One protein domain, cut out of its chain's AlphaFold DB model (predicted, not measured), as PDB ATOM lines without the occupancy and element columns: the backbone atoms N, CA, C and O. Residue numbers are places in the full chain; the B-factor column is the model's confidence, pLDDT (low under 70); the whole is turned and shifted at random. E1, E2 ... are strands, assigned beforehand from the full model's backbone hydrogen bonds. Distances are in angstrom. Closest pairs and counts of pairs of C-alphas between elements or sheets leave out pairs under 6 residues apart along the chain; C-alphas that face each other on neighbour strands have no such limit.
ATOM      1  N   ARG A   2     142.423  94.177 151.082       87.12
ATOM      2  CA  ARG A   2     141.461  94.126 149.968       87.12
ATOM      3  C   ARG A   2     140.319  93.171 150.325       87.12
ATOM      4  O   ARG A   2     140.543  92.223 151.076       87.12
ATOM      5  N   LEU A   3     139.121  93.420 149.809       92.19
ATOM      6  CA  LEU A   3     137.971  92.537 150.004       92.19
ATOM      7  C   LEU A   3     137.902  91.530 148.855       92.19
ATOM      8  O   LEU A   3     137.835  91.940 147.703       92.19
ATOM      9  N   ALA A   4     137.932  90.234 149.156       92.00
ATOM     10  CA  ALA A   4     137.798  89.187 148.144       92.00
ATOM     11  C   ALA A   4     136.319  88.934 147.807       92.00
ATOM     12  O   ALA A   4     135.480  88.861 148.705       92.00
ATOM     13  N   LEU A   5     136.020  88.768 146.520       92.44
ATOM     14  CA  LEU A   5     134.717  88.381 145.989       92.44
ATOM     15  C   LEU A   5     134.878  87.133 145.115       92.44
ATOM     16  O   LEU A   5     135.552  87.175 144.087       92.44
ATOM     17  N   ASN A   6     134.219  86.045 145.511       91.44
ATOM     18  CA  ASN A   6     134.182  84.795 144.755       91.44
ATOM     19  C   ASN A   6     132.888  84.712 143.947       91.44
ATOM     20  O   ASN A   6     131.801  84.656 144.519       91.44
ATOM     21  N   PHE A   7     132.999  84.657 142.618       89.81
ATOM     22  CA  PHE A   7     131.840  84.456 141.739       89.81
ATOM     23  C   PHE A   7     131.310  83.016 141.772       89.81
ATOM     24  O   PHE A   7     130.146  82.784 141.454       89.81
ATOM     25  N   ARG A   8     132.157  82.052 142.157       87.25
ATOM     26  CA  ARG A   8     131.812  80.632 142.304       87.25
ATOM     27  C   ARG A   8     132.217  80.170 143.709       87.25
ATOM     28  O   ARG A   8     133.279  79.580 143.859       87.25
ATOM     29  N   PRO A   9     131.421  80.490 144.744       87.62
ATOM     30  CA  PRO A   9     131.803  80.241 146.136       87.62
ATOM     31  C   PRO A   9     131.974  78.751 146.468       87.62
ATOM     32  O   PRO A   9     132.722  78.428 147.380       87.62
ATOM     33  N   GLU A  10     131.319  77.867 145.713       82.31
ATOM     34  CA  GLU A  10     131.412  76.409 145.874       82.31
ATOM     35  C   GLU A  10     132.622  75.784 145.151       82.31
ATOM     36  O   GLU A  10     132.876  74.596 145.310       82.31
ATOM     37  N   ASP A  11     133.349  76.545 144.319       78.94
ATOM     38  CA  ASP A  11     134.537  76.055 143.612       78.94
ATOM     39  C   ASP A  11     135.816  76.484 144.342       78.94
ATOM     40  O   ASP A  11     136.159  77.666 144.378       78.94
ATOM     41  N   GLU A  12     136.546  75.502 144.874       78.94
ATOM     42  CA  GLU A  12     137.820  75.691 145.577       78.94
ATOM     43  C   GLU A  12     138.914  76.305 144.685       78.94
ATOM     44  O   GLU A  12     139.787  77.019 145.176       78.94
ATOM     45  N   PHE A  13     138.848  76.095 143.367       78.62
ATOM     46  CA  PHE A  13     139.804  76.647 142.406       78.62
ATOM     47  C   PHE A  13     139.363  77.998 141.823       78.62
ATOM     48  O   PHE A  13     139.994  78.498 140.890       78.62
ATOM     49  N   CYS A  14     138.283  78.604 142.327       84.12
ATOM     50  CA  CYS A  14     137.832  79.911 141.862       84.12
ATOM     51  C   CYS A  14     138.779  81.019 142.336       84.12
ATOM     52  O   CYS A  14     138.814  81.355 143.520       84.12
ATOM     53  N   HIS A  15     139.477  81.672 141.404       88.19
ATOM     54  CA  HIS A  15     140.271  82.856 141.731       88.19
ATOM     55  C   HIS A  15     139.346  84.037 142.088       88.19
ATOM     56  O   HIS A  15     138.498  84.403 141.262       88.19
ATOM     57  N   PRO A  16     139.477  84.643 143.287       90.12
ATOM     58  CA  PRO A  16     138.683  85.799 143.700       90.12
ATOM     59  C   PRO A  16     138.995  87.040 142.865       90.12
ATOM     60  O   PRO A  16     140.121  87.261 142.427       90.12
ATOM     61  N   THR A  17     138.008  87.925 142.745       91.31
ATOM     62  CA  THR A  17     138.247  89.323 142.364       91.31
ATOM     63  C   THR A  17     138.375  90.173 143.617       91.31
ATOM     64  O   THR A  17     137.683  89.940 144.608       91.31
ATOM     65  N   TYR A  18     139.255  91.169 143.592       90.81
ATOM     66  CA  TYR A  18     139.572  91.959 144.774       90.81
ATOM     67  C   TYR A  18     139.066  93.398 144.669       90.81
ATOM     68  O   TYR A  18     139.277  94.095 143.678       90.81
ATOM     69  N   GLY A  19     138.411  93.840 145.738       91.12
ATOM     70  CA  GLY A  19     137.942  95.199 145.933       91.12
ATOM     71  C   GLY A  19     138.944  95.997 146.753       91.12
ATOM     72  O   GLY A  19     139.339  95.584 147.849       91.12
ATOM     73  N   ASP A  20     139.335  97.156 146.238       88.19
ATOM     74  CA  ASP A  20     140.233  98.072 146.930       88.19
ATOM     75  C   ASP A  20     139.459  98.905 147.943       88.19
ATOM     76  O   ASP A  20     138.400  99.457 147.641       88.19
ATOM     77  N   ARG A  21     140.001  98.991 149.159       87.50
ATOM     78  CA  ARG A  21     139.432  99.813 150.221       87.50
ATOM     79  C   ARG A  21     139.779 101.277 149.980       87.50
ATOM     80  O   ARG A  21     140.953 101.625 149.915       87.50
ATOM     81  N   SER A  22     138.767 102.129 149.976       84.19
ATOM     82  CA  SER A  22     138.906 103.577 150.096       84.19
ATOM     83  C   SER A  22     138.165 104.050 151.337       84.19
ATOM     84  O   SER A  22     136.979 103.744 151.513       84.19
ATOM     85  N   ASP A  23     138.845 104.803 152.193       83.88
ATOM     86  CA  ASP A  23     138.188 105.488 153.297       83.88
ATOM     87  C   ASP A  23     137.570 106.787 152.763       83.88
ATOM     88  O   ASP A  23     138.243 107.599 152.129       83.88
ATOM     89  N   SER A  24     136.269 106.973 152.986       75.00
ATOM     90  CA  SER A  24     135.566 108.197 152.611       75.00
ATOM     91  C   SER A  24     135.225 109.001 153.856       75.00
ATOM     92  O   SER A  24     134.580 108.519 154.786       75.00
ATOM     93  N   THR A  25     135.643 110.262 153.869       67.44
ATOM     94  CA  THR A  25     135.286 111.219 154.924       67.44
ATOM     95  C   THR A  25     134.056 112.052 154.563       67.44
ATOM     96  O   THR A  25     133.507 112.722 155.433       67.44
ATOM     97  N   ARG A  26     133.598 112.013 153.300       79.31
ATOM     98  CA  ARG A  26     132.607 112.959 152.747       79.31
ATOM     99  C   ARG A  26     131.420 112.303 152.029       79.31
ATOM    100  O   ARG A  26     130.661 112.997 151.361       79.31
ATOM    101  N   THR A  27     131.222 110.991 152.155       85.75
ATOM    102  CA  THR A  27     130.071 110.301 151.539       85.75
ATOM    103  C   THR A  27     128.925 110.147 152.537       85.75
ATOM    104  O   THR A  27     129.089 109.530 153.589       85.75
ATOM    105  N   LEU A  28     127.746 110.675 152.195       90.81
ATOM    106  CA  LEU A  28     126.516 110.522 152.977       90.81
ATOM    107  C   LEU A  28     125.570 109.517 152.320       90.81
ATOM    108  O   LEU A  28     125.389 109.523 151.104       90.81
ATOM    109  N   LEU A  29     124.928 108.687 153.138       91.38
ATOM    110  CA  LEU A  29     123.833 107.827 152.716       91.38
ATOM    111  C   LEU A  29     122.517 108.591 152.862       91.38
ATOM    112  O   LEU A  29     122.129 108.976 153.968       91.38
ATOM    113  N   LEU A  30     121.825 108.793 151.744       94.00
ATOM    114  CA  LEU A  30     120.550 109.499 151.692       94.00
ATOM    115  C   LEU A  30     119.415 108.521 151.393       94.00
ATOM    116  O   LEU A  30     119.486 107.732 150.454       94.00
ATOM    117  N   HIS A  31     118.340 108.612 152.164       93.88
ATOM    118  CA  HIS A  31     117.070 107.969 151.867       93.88
ATOM    119  C   HIS A  31     116.137 108.987 151.223       93.88
ATOM    120  O   HIS A  31     115.726 109.966 151.851       93.88
ATOM    121  N   VAL A  32     115.792 108.735 149.963       93.75
ATOM    122  CA  VAL A  32     114.911 109.589 149.166       93.75
ATOM    123  C   VAL A  32     113.528 108.949 149.080       93.75
ATOM    124  O   VAL A  32     113.393 107.819 148.614       93.75
ATOM    125  N   LYS A  33     112.482 109.665 149.501       91.75
ATOM    126  CA  LYS A  33     111.081 109.276 149.288       91.75
ATOM    127  C   LYS A  33     110.426 110.236 148.315       91.75
ATOM    128  O   LYS A  33     110.317 111.424 148.602       91.75
ATOM    129  N   HIS A  34     109.934 109.706 147.203       91.56
ATOM    130  CA  HIS A  34     109.182 110.480 146.225       91.56
ATOM    131  C   HIS A  34     107.688 110.178 146.330       91.56
ATOM    132  O   HIS A  34     107.273 109.017 146.255       91.56
ATOM    133  N   LYS A  35     106.870 111.217 146.502       89.94
ATOM    134  CA  LYS A  35     105.416 111.091 146.568       89.94
ATOM    135  C   LYS A  35     104.808 111.478 145.219       89.94
ATOM    136  O   LYS A  35     104.748 112.644 144.850       89.94
ATOM    137  N   LYS A  36     104.327 110.469 144.482       80.69
ATOM    138  CA  LYS A  36     103.790 110.626 143.114       80.69
ATOM    139  C   LYS A  36     102.572 111.555 143.015       80.69
ATOM    140  O   LYS A  36     102.305 112.063 141.938       80.69
ATOM    141  N   SER A  37     101.826 111.744 144.102       80.81
ATOM    142  CA  SER A  37     100.565 112.495 144.096       80.81
ATOM    143  C   SER A  37     100.739 114.017 144.090       80.81
ATOM    144  O   SER A  37      99.854 114.714 143.620       80.81
ATOM    145  N   ASP A  38     101.831 114.531 144.658       83.19
ATOM    146  CA  ASP A  38     102.089 115.971 144.816       83.19
ATOM    147  C   ASP A  38     103.487 116.384 144.320       83.19
ATOM    148  O   ASP A  38     103.866 117.544 144.437       83.19
ATOM    149  N   GLY A  39     104.265 115.441 143.772       85.31
ATOM    150  CA  GLY A  39     105.634 115.681 143.311       85.31
ATOM    151  C   GLY A  39     106.626 115.965 144.442       85.31
ATOM    152  O   GLY A  39     107.761 116.357 144.181       85.31
ATOM    153  N   THR A  40     106.234 115.776 145.708       89.69
ATOM    154  CA  THR A  40     107.100 116.107 146.841       89.69
ATOM    155  C   THR A  40     108.192 115.054 146.992       89.69
ATOM    156  O   THR A  40     107.919 113.859 147.168       89.69
ATOM    157  N   VAL A  41     109.446 115.503 146.993       91.81
ATOM    158  CA  VAL A  41     110.614 114.697 147.361       91.81
ATOM    159  C   VAL A  41     110.958 114.981 148.822       91.81
ATOM    160  O   VAL A  41     111.186 116.125 149.206       91.81
ATOM    161  N   ARG A  42     111.011 113.938 149.651       90.69
ATOM    162  CA  ARG A  42     111.543 114.007 151.018       90.69
ATOM    163  C   ARG A  42     112.905 113.331 151.071       90.69
ATOM    164  O   ARG A  42     113.042 112.189 150.635       90.69
ATOM    165  N   LEU A  43     113.884 114.031 151.632       93.38
ATOM    166  CA  LEU A  43     115.260 113.569 151.794       93.38
ATOM    167  C   LEU A  43     115.570 113.385 153.278       93.38
ATOM    168  O   LEU A  43     115.428 114.325 154.054       93.38
ATOM    169  N   ASN A  44     116.028 112.192 153.652       93.75
ATOM    170  CA  ASN A  44     116.490 111.883 155.001       93.75
ATOM    171  C   ASN A  44     117.952 111.430 154.948       93.75
ATOM    172  O   ASN A  44     118.278 110.482 154.235       93.75
ATOM    173  N   ILE A  45     118.826 112.067 155.726       93.25
ATOM    174  CA  ILE A  45     120.222 111.635 155.873       93.25
ATOM    175  C   ILE A  45     120.250 110.464 156.858       93.25
ATOM    176  O   ILE A  45     119.830 110.618 158.002       93.25
ATOM    177  N   LEU A  46     120.715 109.292 156.420       93.06
ATOM    178  CA  LEU A  46     120.808 108.098 157.268       93.06
ATOM    179  C   LEU A  46     122.147 107.999 158.005       93.06
ATOM    180  O   LEU A  46     122.201 107.453 159.101       93.06
ATOM    181  N   GLY A  47     123.228 108.511 157.415       91.69
ATOM    182  CA  GLY A  47     124.550 108.480 158.036       91.69
ATOM    183  C   GLY A  47     125.684 108.730 157.052       91.69
ATOM    184  O   GLY A  47     125.450 109.079 155.895       91.69
ATOM    185  N   ASN A  48     126.919 108.541 157.517       91.62
ATOM    186  CA  ASN A  48     128.123 108.664 156.706       91.62
ATOM    187  C   ASN A  48     128.715 107.292 156.354       91.62
ATOM    188  O   ASN A  48     128.844 106.410 157.204       91.62
ATOM    189  N   ILE A  49     129.121 107.123 155.098       91.50
ATOM    190  CA  ILE A  49     129.833 105.932 154.638       91.50
ATOM    191  C   ILE A  49     131.321 106.177 154.857       91.50
ATOM    192  O   ILE A  49     131.935 106.952 154.130       91.50
ATOM    193  N   LYS A  50     131.891 105.519 155.869       89.44
ATOM    194  CA  LYS A  50     133.317 105.649 156.209       89.44
ATOM    195  C   LYS A  50     134.229 104.838 155.298       89.44
ATOM    196  O   LYS A  50     135.371 105.218 155.078       89.44
ATOM    197  N   THR A  51     133.744 103.708 154.796       90.12
ATOM    198  CA  THR A  51     134.566 102.733 154.080       90.12
ATOM    199  C   THR A  51     133.809 102.218 152.872       90.12
ATOM    200  O   THR A  51     132.665 101.784 152.989       90.12
ATOM    201  N   ILE A  52     134.464 102.269 151.718       89.81
ATOM    202  CA  ILE A  52     133.953 101.786 150.437       89.81
ATOM    203  C   ILE A  52     134.965 100.778 149.897       89.81
ATOM    204  O   ILE A  52     136.171 101.006 149.984       89.81
ATOM    205  N   TYR A  53     134.478  99.666 149.351       92.25
ATOM    206  CA  TYR A  53     135.299  98.717 148.605       92.25
ATOM    207  C   TYR A  53     134.902  98.774 147.133       92.25
ATOM    208  O   TYR A  53     133.752  98.497 146.798       92.25
ATOM    209  N   SER A  54     135.848  99.144 146.270       88.88
ATOM    210  CA  SER A  54     135.619  99.283 144.829       88.88
ATOM    211  C   SER A  54     136.340  98.181 144.064       88.88
ATOM    212  O   SER A  54     137.560  98.051 144.140       88.88
ATOM    213  N   PHE A  55     135.586  97.395 143.301       91.69
ATOM    214  CA  PHE A  55     136.098  96.298 142.478       91.69
ATOM    215  C   PHE A  55     136.370  96.814 141.063       91.69
ATOM    216  O   PHE A  55     135.550  96.658 140.166       91.69
ATOM    217  N   GLN A  56     137.494  97.513 140.895       86.50
ATOM    218  CA  GLN A  56     137.912  98.076 139.601       86.50
ATOM    219  C   GLN A  56     138.874  97.163 138.826       86.50
ATOM    220  O   GLN A  56     139.109  97.394 137.645       86.50
ATOM    221  N   GLY A  57     139.460  96.162 139.492       85.25
ATOM    222  CA  GLY A  57     140.298  95.158 138.842       85.25
ATOM    223  C   GLY A  57     139.461  94.166 138.033       85.25
ATOM    224  O   GLY A  57     138.349  93.811 138.423       85.25
ATOM    225  N   CYS A  58     140.009  93.715 136.912       88.75
ATOM    226  CA  CYS A  58     139.509  92.591 136.141       88.75
ATOM    227  C   CYS A  58     139.684  91.282 136.924       88.75
ATOM    228  O   CYS A  58     140.608  91.132 137.726       88.75
ATOM    229  N   ALA A  59     138.795  90.323 136.669       89.00
ATOM    230  CA  ALA A  59     138.945  88.974 137.192       89.00
ATOM    231  C   ALA A  59     140.180  88.293 136.582       89.00
ATOM    232  O   ALA A  59     140.485  88.490 135.403       89.00
ATOM    233  N   ASP A  60     140.859  87.474 137.384       89.56
ATOM    234  CA  ASP A  60     141.944  86.623 136.903       89.56
ATOM    235  C   ASP A  60     141.402  85.498 136.000       89.56
ATOM    236  O   ASP A  60     140.203  85.179 136.011       89.56
ATOM    237  N   TYR A  61     142.289  84.874 135.226       87.19
ATOM    238  CA  TYR A  61     141.957  83.712 134.415       87.19
ATOM    239  C   TYR A  61     141.438  82.582 135.301       87.19
ATOM    240  O   TYR A  61     142.069  82.183 136.277       87.19
ATOM    241  N   GLN A  62     140.278  82.049 134.931       85.69
ATOM    242  CA  GLN A  62     139.662  80.924 135.619       85.69
ATOM    243  C   GLN A  62     140.086  79.627 134.939       85.69
ATOM    244  O   GLN A  62     140.046  79.513 133.711       85.69
ATOM    245  N   PHE A  63     140.446  78.634 135.739       79.62
ATOM    246  CA  PHE A  63     140.815  77.317 135.249       79.62
ATOM    247  C   PHE A  63     139.828  76.277 135.768       79.62
ATOM    248  O   PHE A  63     139.651  76.138 136.974       79.62
ATOM    249  N   LEU A  64     139.177  75.560 134.847       78.19
ATOM    250  CA  LEU A  64     138.225  74.506 135.183       78.19
ATOM    251  C   LEU A  64     138.833  73.127 134.882       78.19
ATOM    252  O   LEU A  64     138.998  72.780 133.707       78.19
ATOM    253  N   PRO A  65     139.131  72.316 135.909       76.44
ATOM    254  CA  PRO A  65     139.576  70.943 135.729       76.44
ATOM    255  C   PRO A  65     138.517  70.124 134.987       76.44
ATOM    256  O   PRO A  65     137.399  69.946 135.474       76.44
ATOM    257  N   SER A  66     138.861  69.587 133.816       77.94
ATOM    258  CA  SER A  66     137.950  68.736 133.049       77.94
ATOM    259  C   SER A  66     138.641  67.500 132.482       77.94
ATOM    260  O   SER A  66     139.821  67.517 132.133       77.94
ATOM    261  N   LYS A  67     137.885  66.405 132.393       79.25
ATOM    262  CA  LYS A  67     138.307  65.154 131.761       79.25
ATOM    263  C   LYS A  67     137.465  64.914 130.517       79.25
ATOM    264  O   LYS A  67     136.241  65.037 130.559       79.25
ATOM    265  N   SER A  68     138.117  64.557 129.412       75.81
ATOM    266  CA  SER A  68     137.409  64.149 128.199       75.81
ATOM    267  C   SER A  68     136.690  62.830 128.462       75.81
ATOM    268  O   SER A  68     137.314  61.842 128.856       75.81
ATOM    269  N   THR A  69     135.388  62.803 128.210       74.12
ATOM    270  CA  THR A  69     134.570  61.597 128.276       74.12
ATOM    271  C   THR A  69     134.044  61.280 126.883       74.12
ATOM    272  O   THR A  69     133.508  62.139 126.189       74.12
ATOM    273  N   PRO A 100     148.743  62.794 137.684       63.94
ATOM    274  CA  PRO A 100     149.096  63.877 136.778       63.94
ATOM    275  C   PRO A 100     149.334  65.154 137.595       63.94
ATOM    276  O   PRO A 100     148.542  65.484 138.477       63.94
ATOM    277  N   LEU A 101     150.438  65.858 137.322       62.88
ATOM    278  CA  LEU A 101     150.778  67.106 138.008       62.88
ATOM    279  C   LEU A 101     149.731  68.169 137.652       62.88
ATOM    280  O   LEU A 101     149.761  68.746 136.568       62.88
ATOM    281  N   PHE A 102     148.786  68.389 138.560       64.94
ATOM    282  CA  PHE A 102     147.666  69.300 138.372       64.94
ATOM    283  C   PHE A 102     147.656  70.322 139.509       64.94
ATOM    284  O   PHE A 102     146.936  70.184 140.492       64.94
ATOM    285  N   LEU A 103     148.526  71.326 139.401       68.50
ATOM    286  CA  LEU A 103     148.573  72.458 140.324       68.50
ATOM    287  C   LEU A 103     148.478  73.740 139.495       68.50
ATOM    288  O   LEU A 103     149.485  74.141 138.899       68.50
ATOM    289  N   PRO A 104     147.288  74.360 139.385       70.62
ATOM    290  CA  PRO A 104     147.192  75.655 138.737       70.62
ATOM    291  C   PRO A 104     148.016  76.687 139.527       70.62
ATOM    292  O   PRO A 104     148.099  76.603 140.756       70.62
ATOM    293  N   PRO A 105     148.630  77.670 138.849       72.81
ATOM    294  CA  PRO A 105     149.232  78.814 139.515       72.81
ATOM    295  C   PRO A 105     148.247  79.491 140.477       72.81
ATOM    296  O   PRO A 105     147.060  79.635 140.180       72.81
ATOM    297  N   ALA A 106     148.755  79.966 141.617       75.56
ATOM    298  CA  ALA A 106     147.945  80.704 142.590       75.56
ATOM    299  C   ALA A 106     147.337  81.992 141.998       75.56
ATOM    300  O   ALA A 106     146.286  82.434 142.442       75.56
ATOM    301  N   THR A 107     147.995  82.570 140.989       79.94
ATOM    302  CA  THR A 107     147.491  83.665 140.146       79.94
ATOM    303  C   THR A 107     147.990  83.438 138.723       79.94
ATOM    304  O   THR A 107     149.128  82.992 138.538       79.94
ATOM    305  N   PHE A 108     147.158  83.713 137.724       82.62
ATOM    306  CA  PHE A 108     147.537  83.623 136.312       82.62
ATOM    307  C   PHE A 108     147.955  84.994 135.772       82.62
ATOM    308  O   PHE A 108     148.964  85.115 135.075       82.62
ATOM    309  N   ALA A 109     147.209  86.037 136.121       82.94
ATOM    310  CA  ALA A 109     147.521  87.418 135.818       82.94
ATOM    311  C   ALA A 109     148.324  88.039 136.964       82.94
ATOM    312  O   ALA A 109     147.914  88.058 138.122       82.94
ATOM    313  N   ARG A 110     149.480  88.614 136.624       80.00
ATOM    314  CA  ARG A 110     150.324  89.333 137.590       80.00
ATOM    315  C   ARG A 110     149.681  90.636 138.083       80.00
ATOM    316  O   ARG A 110     150.051  91.130 139.145       80.00
ATOM    317  N   LEU A 111     148.782  91.209 137.287       79.38
ATOM    318  CA  LEU A 111     148.090  92.467 137.545       79.38
ATOM    319  C   LEU A 111     146.613  92.283 137.198       79.38
ATOM    320  O   LEU A 111     146.293  91.750 136.138       79.38
ATOM    321  N   ASP A 112     145.737  92.742 138.082       77.75
ATOM    322  CA  ASP A 112     144.286  92.743 137.890       77.75
ATOM    323  C   ASP A 112     143.787  94.038 137.235       77.75
ATOM    324  O   ASP A 112     142.697  94.077 136.678       77.75
ATOM    325  N   LYS A 113     144.576  95.113 137.255       78.88
ATOM    326  CA  LYS A 113     144.262  96.356 136.544       78.88
ATOM    327  C   LYS A 113     144.980  96.392 135.207       78.88
ATOM    328  O   LYS A 113     146.174  96.094 135.127       78.88
TER     329      LYS A 113
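What this domain is: This is residues 2 to 69 and 100 to 113 of the 337 residues of an uncharacterized protein of Trichoplax adhaerens (UniProt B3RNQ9). A long, bent hairpin of E2 and E3 forms an arm whose tip, residues 35 to 40, stands free; at its other end short E1 pairs with residues 17 to 19 of E2, and the chain trails away to E4. The printed part has 82 residues with four named strands, E1 to E4 in that order along the chain, which hold 41 of them, and no named helix; the class is all strand. The antiparallel sheet E1 - E2 - E3 is a twisted meander, each strand the antiparallel neighbour of the one before. The whole is extended, radius of gyration of the C-alphas 21.2 A, spanning 69 by 34 by 19 A.

How they stand to each other: E1, residues 3 to 5, forms a hairpin with E2, residues 17 to 35; N 5 and O 17 are within hydrogen-bond range at 2.8 A. E2 forms a hairpin with E3, residues 40 to 54; N 33 and O 42 are within range at 2.8 A. E2 bends by 95 degrees at residue 23, E3 by 88 degrees at residue 51. E4, residues 66 to 69, pairs with no named strand and is apart from E1, E2 and E3.

Where its parts are: E1 measures 6.6 A from C-alpha 3 at (137.971, 92.537, 150.004), E2 39.6 A, E3 33.2 A, and E4 9.2 A to C-alpha 69 at (134.570, 61.597, 128.276).

The domain as a whole: The C-alphas of Asp 38 and Pro 100, the farthest apart, are 70.6 A apart. Residues 70 to 99 are not printed, a gap of 17.0 A between C-alphas 69 and 100. Links E1 to E2 and E3 to E4 are long. Residue 25 and residues 100 to 103 have pLDDT under 70.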